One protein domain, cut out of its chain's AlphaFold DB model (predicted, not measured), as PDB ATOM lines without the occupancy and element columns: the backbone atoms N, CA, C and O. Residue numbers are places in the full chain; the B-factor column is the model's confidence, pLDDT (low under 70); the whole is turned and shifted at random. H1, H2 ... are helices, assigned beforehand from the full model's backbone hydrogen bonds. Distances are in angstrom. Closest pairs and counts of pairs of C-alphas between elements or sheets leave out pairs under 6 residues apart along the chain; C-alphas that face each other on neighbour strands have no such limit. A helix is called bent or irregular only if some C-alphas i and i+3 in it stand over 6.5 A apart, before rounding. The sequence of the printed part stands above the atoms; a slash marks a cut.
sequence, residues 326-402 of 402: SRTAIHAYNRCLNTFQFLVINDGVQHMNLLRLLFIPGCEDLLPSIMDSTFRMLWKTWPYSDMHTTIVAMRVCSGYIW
ATOM      1  N   SER A 326     198.644 200.172 204.841       89.69
ATOM      2  CA  SER A 326     197.501 199.954 205.738       89.69
ATOM      3  C   SER A 326     197.469 198.519 206.267       89.69
ATOM      4  O   SER A 326     197.485 198.306 207.478       89.69
ATOM      5  N   ARG A 327     197.525 197.526 205.369       92.06
ATOM      6  CA  ARG A 327     197.547 196.104 205.744       92.06
ATOM      7  C   ARG A 327     198.734 195.773 206.642       92.06
ATOM      8  O   ARG A 327     198.567 195.090 207.648       92.06
ATOM      9  N   THR A 328     199.921 196.291 206.326       90.94
ATOM     10  CA  THR A 328     201.126 196.086 207.148       90.94
ATOM     11  C   THR A 328     200.937 196.647 208.557       90.94
ATOM     12  O   THR A 328     201.275 195.976 209.532       90.94
ATOM     13  N   ALA A 329     200.353 197.840 208.687       90.06
ATOM     14  CA  ALA A 329     200.068 198.443 209.984       90.06
ATOM     15  C   ALA A 329     198.977 197.700 210.766       90.06
ATOM     16  O   ALA A 329     199.118 197.516 211.971       90.06
ATOM     17  N   ILE A 330     197.933 197.202 210.098       91.38
ATOM     18  CA  ILE A 330     196.905 196.358 210.724       91.38
ATOM     19  C   ILE A 330     197.524 195.055 211.255       91.38
ATOM     20  O   ILE A 330     197.249 194.644 212.382       91.38
ATOM     21  N   HIS A 331     198.406 194.416 210.484       91.50
ATOM     22  CA  HIS A 331     199.121 193.228 210.949       91.50
ATOM     23  C   HIS A 331     200.041 193.530 212.137       91.50
ATOM     24  O   HIS A 331     200.091 192.734 213.076       91.50
ATOM     25  N   ALA A 332     200.729 194.677 212.126       90.00
ATOM     26  CA  ALA A 332     201.535 195.139 213.254       90.00
ATOM     27  C   ALA A 332     200.677 195.331 214.511       90.00
ATOM     28  O   ALA A 332     201.004 194.797 215.564       90.00
ATOM     29  N   TYR A 333     199.534 196.005 214.368       89.31
ATOM     30  CA  TYR A 333     198.556 196.211 215.431       89.31
ATOM     31  C   TYR A 333     198.071 194.888 216.040       89.31
ATOM     32  O   TYR A 333     198.148 194.707 217.254       89.31
ATOM     33  N   ASN A 334     197.640 193.933 215.210       89.75
ATOM     34  CA  ASN A 334     197.183 192.629 215.695       89.75
ATOM     35  C   ASN A 334     198.303 191.875 216.417       89.75
ATOM     36  O   ASN A 334     198.080 191.286 217.475       89.75
ATOM     37  N   ARG A 335     199.526 191.905 215.867       87.75
ATOM     38  CA  ARG A 335     200.694 191.302 216.517       87.75
ATOM     39  C   ARG A 335     200.948 191.948 217.877       87.75
ATOM     40  O   ARG A 335     201.086 191.212 218.848       87.75
ATOM     41  N   CYS A 336     200.969 193.276 217.944       85.31
ATOM     42  CA  CYS A 336     201.120 194.050 219.173       85.31
ATOM     43  C   CYS A 336     200.102 193.587 220.225       85.31
ATOM     44  O   CYS A 336     200.497 193.001 221.232       85.31
ATOM     45  N   LEU A 337     198.800 193.693 219.953       85.00
ATOM     46  CA  LEU A 337     197.765 193.330 220.930       85.00
ATOM     47  C   LEU A 337     197.812 191.868 221.395       85.00
ATOM     48  O   LEU A 337     197.437 191.567 222.527       85.00
ATOM     49  N   ASN A 338     198.251 190.951 220.531       82.75
ATOM     50  CA  ASN A 338     198.354 189.536 220.883       82.75
ATOM     51  C   ASN A 338     199.592 189.216 221.729       82.75
ATOM     52  O   ASN A 338     199.566 188.244 222.484       82.75
ATOM     53  N   THR A 339     200.654 190.006 221.577       76.81
ATOM     54  CA  THR A 339     201.955 189.779 222.216       76.81
ATOM     55  C   THR A 339     201.964 190.440 223.597       76.81
ATOM     56  O   THR A 339     202.177 189.773 224.601       76.81
ATOM     57  N   PHE A 340     201.562 191.708 223.701       71.69
ATOM     58  CA  PHE A 340     201.622 192.426 224.972       71.69
ATOM     59  C   PHE A 340     200.735 191.835 226.076       71.69
ATOM     60  O   PHE A 340     199.504 191.899 226.039       71.69
ATOM     61  N   GLN A 341     201.387 191.348 227.131       65.19
ATOM     62  CA  GLN A 341     200.722 190.858 228.339       65.19
ATOM     63  C   GLN A 341     200.294 191.988 229.291       65.19
ATOM     64  O   GLN A 341     199.379 191.790 230.085       65.19
ATOM     65  N   PHE A 342     200.919 193.167 229.185       65.88
ATOM     66  CA  PHE A 342     200.786 194.274 230.145       65.88
ATOM     67  C   PHE A 342     200.182 195.563 229.566       65.88
ATOM     68  O   PHE A 342     200.289 196.611 230.198       65.88
ATOM     69  N   LEU A 343     199.559 195.521 228.381       70.25
ATOM     70  CA  LEU A 343     198.866 196.704 227.853       70.25
ATOM     71  C   LEU A 343     197.771 197.138 228.829       70.25
ATOM     72  O   LEU A 343     196.934 196.328 229.224       70.25
ATOM     73  N   VAL A 344     197.738 198.419 229.180       74.06
ATOM     74  CA  VAL A 344     196.604 198.999 229.904       74.06
ATOM     75  C   VAL A 344     195.515 199.343 228.882       74.06
ATOM     76  O   VAL A 344     195.814 199.614 227.717       74.06
ATOM     77  N   ILE A 345     194.235 199.378 229.286       76.56
ATOM     78  CA  ILE A 345     193.133 199.732 228.366       76.56
ATOM     79  C   ILE A 345     193.403 201.050 227.635       76.56
ATOM     80  O   ILE A 345     193.109 201.156 226.445       76.56
ATOM     81  N   ASN A 346     193.995 202.037 228.311       74.31
ATOM     82  CA  ASN A 346     194.316 203.321 227.696       74.31
ATOM     83  C   ASN A 346     195.252 203.170 226.484       74.31
ATOM     84  O   ASN A 346     195.026 203.797 225.451       74.31
ATOM     85  N   ASP A 347     196.245 202.283 226.573       75.44
ATOM     86  CA  ASP A 347     197.141 201.983 225.458       75.44
ATOM     87  C   ASP A 347     196.358 201.306 224.330       75.44
ATOM     88  O   ASP A 347     196.460 201.704 223.170       75.44
ATOM     89  N   GLY A 348     195.496 200.340 224.660       76.75
ATOM     90  CA  GLY A 348     194.605 199.689 223.697       76.75
ATOM     91  C   GLY A 348     193.725 200.681 222.925       76.75
ATOM     92  O   GLY A 348     193.634 200.612 221.699       76.75
ATOM     93  N   VAL A 349     193.134 201.655 223.623       77.75
ATOM     94  CA  VAL A 349     192.322 202.728 223.027       77.75
ATOM     95  C   VAL A 349     193.150 203.621 222.105       77.75
ATOM     96  O   VAL A 349     192.694 203.971 221.014       77.75
ATOM     97  N   GLN A 350     194.374 203.977 222.500       77.12
ATOM     98  CA  GLN A 350     195.275 204.765 221.653       77.12
ATOM     99  C   GLN A 350     195.617 204.027 220.356       77.12
ATOM    100  O   GLN A 350     195.509 204.606 219.270       77.12
ATOM    101  N   HIS A 351     195.953 202.739 220.450       78.94
ATOM    102  CA  HIS A 351     196.237 201.907 219.284       78.94
ATOM    103  C   HIS A 351     195.002 201.748 218.384       78.94
ATOM    104  O   HIS A 351     195.132 201.799 217.162       78.94
ATOM    105  N   MET A 352     193.799 201.627 218.957       80.56
ATOM    106  CA  MET A 352     192.560 201.636 218.172       80.56
ATOM    107  C   MET A 352     192.370 202.961 217.443       80.56
ATOM    108  O   MET A 352     192.143 202.954 216.242       80.56
ATOM    109  N   ASN A 353     192.490 204.106 218.115       79.12
ATOM    110  CA  ASN A 353     192.334 205.411 217.459       79.12
ATOM    111  C   ASN A 353     193.300 205.584 216.281       79.12
ATOM    112  O   ASN A 353     192.944 206.168 215.257       79.12
ATOM    113  N   LEU A 354     194.508 205.040 216.412       78.25
ATOM    114  CA  LEU A 354     195.483 204.994 215.338       78.25
ATOM    115  C   LEU A 354     195.038 204.087 214.181       78.25
ATOM    116  O   LEU A 354     195.137 204.484 213.018       78.25
ATOM    117  N   LEU A 355     194.522 202.896 214.488       82.25
ATOM    118  CA  LEU A 355     193.996 201.963 213.495       82.25
ATOM    119  C   LEU A 355     192.898 202.604 212.638       82.25
ATOM    120  O   LEU A 355     192.915 202.429 211.420       82.25
ATOM    121  N   ARG A 356     192.021 203.430 213.235       82.69
ATOM    122  CA  ARG A 356     190.974 204.183 212.510       82.69
ATOM    123  C   ARG A 356     191.512 204.948 211.322       82.69
ATOM    124  O   ARG A 356     190.879 205.017 210.278       82.69
ATOM    125  N   LEU A 357     192.656 205.590 211.529       79.94
ATOM    126  CA  LEU A 357     193.253 206.472 210.541       79.94
ATOM    127  C   LEU A 357     193.914 205.669 209.423       79.94
ATOM    128  O   LEU A 357     194.036 206.162 208.309       79.94
ATOM    129  N   LEU A 358     194.342 204.443 209.716       83.06
ATOM    130  CA  LEU A 358     195.068 203.596 208.779       83.06
ATOM    131  C   LEU A 358     194.144 202.666 207.999       83.06
ATOM    132  O   LEU A 358     194.534 202.224 206.924       83.06
ATOM    133  N   PHE A 359     192.940 202.383 208.494       86.00
ATOM    134  CA  PHE A 359     191.968 201.539 207.812       86.00
ATOM    135  C   PHE A 359     191.395 202.249 206.575       86.00
ATOM    136  O   PHE A 359     190.817 203.334 206.666       86.00
ATOM    137  N   ILE A 360     191.571 201.640 205.403       88.88
ATOM    138  CA  ILE A 360     191.101 202.156 204.111       88.88
ATOM    139  C   ILE A 360     190.357 201.050 203.347       88.88
ATOM    140  O   ILE A 360     190.525 199.879 203.692       88.88
ATOM    141  N   PRO A 361     189.560 201.389 202.312       89.88
ATOM    142  CA  PRO A 361     188.911 200.378 201.483       89.88
ATOM    143  C   PRO A 361     189.913 199.367 200.906       89.88
ATOM    144  O   PRO A 361     190.970 199.764 200.405       89.88
ATOM    145  N   GLY A 362     189.584 198.075 200.971       89.88
ATOM    146  CA  GLY A 362     190.455 196.949 200.600       89.88
ATOM    147  C   GLY A 362     191.153 196.241 201.777       89.88
ATOM    148  O   GLY A 362     191.963 195.335 201.559       89.88
ATOM    149  N   CYS A 363     190.864 196.650 203.015       92.00
ATOM    150  CA  CYS A 363     191.347 196.014 204.248       92.00
ATOM    151  C   CYS A 363     190.233 195.297 205.038       92.00
ATOM    152  O   CYS A 363     190.459 194.871 206.171       92.00
ATOM    153  N   GLU A 364     189.030 195.177 204.474       93.88
ATOM    154  CA  GLU A 364     187.834 194.626 205.127       93.88
ATOM    155  C   GLU A 364     188.018 193.168 205.559       93.88
ATOM    156  O   GLU A 364     187.514 192.763 206.606       93.88
ATOM    157  N   ASP A 365     188.810 192.397 204.813       94.62
ATOM    158  CA  ASP A 365     189.168 191.014 205.138       94.62
ATOM    159  C   ASP A 365     189.952 190.885 206.454       94.62
ATOM    160  O   ASP A 365     189.946 189.823 207.075       94.62
ATOM    161  N   LEU A 366     190.602 191.961 206.911       93.25
ATOM    162  CA  LEU A 366     191.356 191.984 208.164       93.25
ATOM    163  C   LEU A 366     190.492 192.356 209.378       93.25
ATOM    164  O   LEU A 366     190.935 192.155 210.512       93.25
ATOM    165  N   LEU A 367     189.262 192.843 209.178       90.88
ATOM    166  CA  LEU A 367     188.373 193.274 210.261       90.88
ATOM    167  C   LEU A 367     188.114 192.181 211.317       90.88
ATOM    168  O   LEU A 367     188.219 192.496 212.504       90.88
ATOM    169  N   PRO A 368     187.871 190.900 210.958       93.12
ATOM    170  CA  PRO A 368     187.691 189.848 211.960       93.12
ATOM    171  C   PRO A 368     188.904 189.694 212.884       93.12
ATOM    172  O   PRO A 368     188.744 189.535 214.091       93.12
ATOM    173  N   SER A 369     190.120 189.796 212.334       92.44
ATOM    174  CA  SER A 369     191.357 189.680 213.116       92.44
ATOM    175  C   SER A 369     191.580 190.875 214.045       92.44
ATOM    176  O   SER A 369     191.976 190.685 215.191       92.44
ATOM    177  N   ILE A 370     191.249 192.087 213.579       90.31
ATOM    178  CA  ILE A 370     191.268 193.308 214.396       90.31
ATOM    179  C   ILE A 370     190.333 193.150 215.590       90.31
ATOM    180  O   ILE A 370     190.728 193.422 216.724       90.31
ATOM    181  N   MET A 371     189.099 192.708 215.334       89.31
ATOM    182  CA  MET A 371     188.085 192.538 216.371       89.31
ATOM    183  C   MET A 371     188.513 191.476 217.383       89.31
ATOM    184  O   MET A 371     188.489 191.750 218.579       89.31
ATOM    185  N   ASP A 372     188.974 190.308 216.930       91.12
ATOM    186  CA  ASP A 372     189.447 189.240 217.818       91.12
ATOM    187  C   ASP A 372     190.595 189.717 218.727       91.12
ATOM    188  O   ASP A 372     190.492 189.613 219.951       91.12
ATOM    189  N   SER A 373     191.645 190.326 218.163       89.06
ATOM    190  CA  SER A 373     192.771 190.863 218.941       89.06
ATOM    191  C   SER A 373     192.343 191.968 219.913       89.06
ATOM    192  O   SER A 373     192.764 191.978 221.073       89.06
ATOM    193  N   THR A 374     191.455 192.862 219.474       87.19
ATOM    194  CA  THR A 374     190.890 193.941 220.295       87.19
ATOM    195  C   THR A 374     190.107 193.396 221.483       87.19
ATOM    196  O   THR A 374     190.386 193.761 222.625       87.19
ATOM    197  N   PHE A 375     189.143 192.505 221.238       87.50
ATOM    198  CA  PHE A 375     188.305 191.940 222.291       87.50
ATOM    199  C   PHE A 375     189.118 191.103 223.271       87.50
ATOM    200  O   PHE A 375     188.886 191.206 224.473       87.50
ATOM    201  N   ARG A 376     190.105 190.331 222.801       87.69
ATOM    202  CA  ARG A 376     191.017 189.594 223.692       87.69
ATOM    203  C   ARG A 376     191.775 190.531 224.621       87.69
ATOM    204  O   ARG A 376     191.858 190.253 225.815       87.69
ATOM    205  N   MET A 377     192.319 191.624 224.090       86.44
ATOM    206  CA  MET A 377     193.028 192.616 224.895       86.44
ATOM    207  C   MET A 377     192.084 193.289 225.898       86.44
ATOM    208  O   MET A 377     192.389 193.294 227.089       86.44
ATOM    209  N   LEU A 378     190.908 193.756 225.468       83.69
ATOM    210  CA  LEU A 378     189.911 194.346 226.368       83.69
ATOM    211  C   LEU A 378     189.484 193.368 227.466       83.69
ATOM    212  O   LEU A 378     189.437 193.741 228.629       83.69
ATOM    213  N   TRP A 379     189.235 192.103 227.128       86.50
ATOM    214  CA  TRP A 379     188.830 191.084 228.095       86.50
ATOM    215  C   TRP A 379     189.903 190.819 229.157       86.50
ATOM    216  O   TRP A 379     189.587 190.693 230.338       86.50
ATOM    217  N   LYS A 380     191.179 190.758 228.755       84.12
ATOM    218  CA  LYS A 380     192.309 190.568 229.681       84.12
ATOM    219  C   LYS A 380     192.499 191.755 230.629       84.12
ATOM    220  O   LYS A 380     192.903 191.570 231.770       84.12
ATOM    221  N   THR A 381     192.233 192.961 230.143       80.38
ATOM    222  CA  THR A 381     192.540 194.222 230.833       80.38
ATOM    223  C   THR A 381     191.360 194.779 231.630       80.38
ATOM    224  O   THR A 381     191.568 195.527 232.584       80.38
ATOM    225  N   TRP A 382     190.135 194.353 231.307       79.94
ATOM    226  CA  TRP A 382     188.883 194.752 231.955       79.94
ATOM    227  C   TRP A 382     188.900 194.705 233.489       79.94
ATOM    228  O   TRP A 382     188.439 195.664 234.112       79.94
ATOM    229  N   PRO A 383     189.433 193.652 234.147       81.88
ATOM    230  CA  PRO A 383     189.412 193.576 235.609       81.88
ATOM    231  C   PRO A 383     190.234 194.672 236.302       81.88
ATOM    232  O   PRO A 383     190.067 194.889 237.498       81.88
ATOM    233  N   TYR A 384     191.124 195.343 235.565       78.69
ATOM    234  CA  TYR A 384     192.108 196.288 236.097       78.69
ATOM    235  C   TYR A 384     191.832 197.744 235.701       78.69
ATOM    236  O   TYR A 384     192.605 198.634 236.049       78.69
ATOM    237  N   SER A 385     190.752 198.001 234.962       74.12
ATOM    238  CA  SER A 385     190.411 199.329 234.448       74.12
ATOM    239  C   SER A 385     189.332 200.038 235.255       74.12
ATOM    240  O   SER A 385     188.393 199.407 235.739       74.12
ATOM    241  N   ASP A 386     189.409 201.367 235.320       79.38
ATOM    242  CA  ASP A 386     188.307 202.183 235.816       79.38
ATOM    243  C   ASP A 386     187.131 202.226 234.815       79.38
ATOM    244  O   ASP A 386     187.283 202.049 233.602       79.38
ATOM    245  N   MET A 387     185.929 202.490 235.334       74.81
ATOM    246  CA  MET A 387     184.691 202.494 234.551       74.81
ATOM    247  C   MET A 387     184.693 203.536 233.417       74.81
ATOM    248  O   MET A 387     184.088 203.301 232.371       74.81
ATOM    249  N   HIS A 388     185.370 204.675 233.588       74.69
ATOM    250  CA  HIS A 388     185.415 205.730 232.576       74.69
ATOM    251  C   HIS A 388     186.261 205.299 231.371       74.69
ATOM    252  O   HIS A 388     185.804 205.390 230.230       74.69
ATOM    253  N   THR A 389     187.459 204.772 231.614       70.94
ATOM    254  CA  THR A 389     188.365 204.245 230.581       70.94
ATOM    255  C   THR A 389     187.692 203.136 229.770       70.94
ATOM    256  O   THR A 389     187.754 203.118 228.539       70.94
ATOM    257  N   THR A 390     186.943 202.278 230.451       71.12
ATOM    258  CA  THR A 390     186.128 201.230 229.842       71.12
ATOM    259  C   THR A 390     185.030 201.769 228.919       71.12
ATOM    260  O   THR A 390     184.875 201.292 227.792       71.12
ATOM    261  N   ILE A 391     184.296 202.802 229.345       75.06
ATOM    262  CA  ILE A 391     183.264 203.445 228.516       75.06
ATOM    263  C   ILE A 391     183.886 204.081 227.267       75.06
ATOM    264  O   ILE A 391     183.322 203.969 226.176       75.06
ATOM    265  N   VAL A 392     185.049 204.728 227.398       74.12
ATOM    266  CA  VAL A 392     185.772 205.303 226.254       74.12
ATOM    267  C   VAL A 392     186.182 204.205 225.272       74.12
ATOM    268  O   VAL A 392     185.937 204.350 224.074       74.12
ATOM    269  N   ALA A 393     186.726 203.089 225.764       70.06
ATOM    270  CA  ALA A 393     187.106 201.957 224.926       70.06
ATOM    271  C   ALA A 393     185.911 201.361 224.169       70.06
ATOM    272  O   ALA A 393     185.991 201.147 222.958       70.06
ATOM    273  N   MET A 394     184.779 201.175 224.851       74.88
ATOM    274  CA  MET A 394     183.538 200.702 224.233       74.88
ATOM    275  C   MET A 394     183.009 201.673 223.176       74.88
ATOM    276  O   MET A 394     182.605 201.232 222.101       74.88
ATOM    277  N   ARG A 395     183.051 202.990 223.427       74.75
ATOM    278  CA  ARG A 395     182.653 204.002 222.433       74.75
ATOM    279  C   ARG A 395     183.525 203.936 221.185       74.75
ATOM    280  O   ARG A 395     182.989 203.918 220.078       74.75
ATOM    281  N   VAL A 396     184.843 203.851 221.358       70.19
ATOM    282  CA  VAL A 396     185.785 203.726 220.237       70.19
ATOM    283  C   VAL A 396     185.504 202.453 219.440       70.19
ATOM    284  O   VAL A 396     185.360 202.551 218.228       70.19
ATOM    285  N   CYS A 397     185.312 201.304 220.098       68.81
ATOM    286  CA  CYS A 397     184.948 200.046 219.434       68.81
ATOM    287  C   CYS A 397     183.614 200.145 218.681       68.81
ATOM    288  O   CYS A 397     183.509 199.696 217.544       68.81
ATOM    289  N   SER A 398     182.601 200.764 219.294       66.38
ATOM    290  CA  SER A 398     181.277 200.903 218.683       66.38
ATOM    291  C   SER A 398     181.307 201.739 217.402       66.38
ATOM    292  O   SER A 398     180.590 201.416 216.463       66.38
ATOM    293  N   GLY A 399     182.199 202.731 217.307       64.38
ATOM    294  CA  GLY A 399     182.396 203.531 216.095       64.38
ATOM    295  C   GLY A 399     183.007 202.782 214.902       64.38
ATOM    296  O   GLY A 399     183.129 203.385 213.845       64.38
ATOM    297  N   TYR A 400     183.412 201.515 215.061       59.41
ATOM    298  CA  TYR A 400     183.866 200.641 213.965       59.41
ATOM    299  C   TYR A 400     182.818 199.628 213.506       59.41
ATOM    300  O   TYR A 400     183.018 198.957 212.495       59.41
ATOM    301  N   ILE A 401     181.760 199.442 214.296       54.47
ATOM    302  CA  ILE A 401     180.722 198.427 214.066       54.47
ATOM    303  C   ILE A 401     179.543 199.023 213.269       54.47
ATOM    304  O   ILE A 401     178.703 198.280 212.765       54.47
ATOM    305  N   TRP A 402     179.526 200.346 213.100       43.16
ATOM    306  CA  TRP A 402     178.589 201.117 212.282       43.16
ATOM    307  C   TRP A 402     179.355 201.878 211.208       43.16
ATOM    308  O   TRP A 402     178.790 202.034 210.102       43.16
TER     309      TRP A 402
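AT A GLANCE: This is residues 326 to 402 of the 402 residues of an uncharacterized protein of Rhizoctonia solani 123E (UniProt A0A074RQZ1). Four helices form an up-and-down bundle, each running against the one before: H1, H2 and H3 pack in a triangle, and H4 packs on H2, away from H1. The 77 printed residues, with four named helices and no named strand, are all helix in class. The whole is compact, radius of gyration of the C-alphas 11.8 A, spanning 35 by 27 by 17 A.

IN THESE COORDINATES: H1, residues 326 to 339, begins at C-alpha 326 (197.501, 199.954, 205.738). H2 is residues 345 to 358, 20.1 A. H3, residues 364 to 384, 31.3 A, is irregular: C-alphas 380 and 383 are 7.3 A apart. H4, residues 387 to 398, ends at C-alpha 398 (181.277, 200.903, 218.683).

HOW THE PARTS SIT: H1 and H2, a helical hairpin, touch, closest C-alphas Ser 326 and Leu 358, 5.3 A. H1 touches H3, closest C-alphas Asn 334 and Ser 373, 5.8 A. H2, the hub, touches H3 with residues 345 to 348 alone, and H4, closest C-alphas Val 349 and Ala 393, 5.6 A. Every O i to N i+4 pair is within hydrogen-bond range in H1 and H4, 9 of 10 in H2, 13 of 17 in H3.

THE WHOLE: The printed part has no cut, and its three links are tight. Residues 341 to 342 and 397 to 402 have pLDDT under 70.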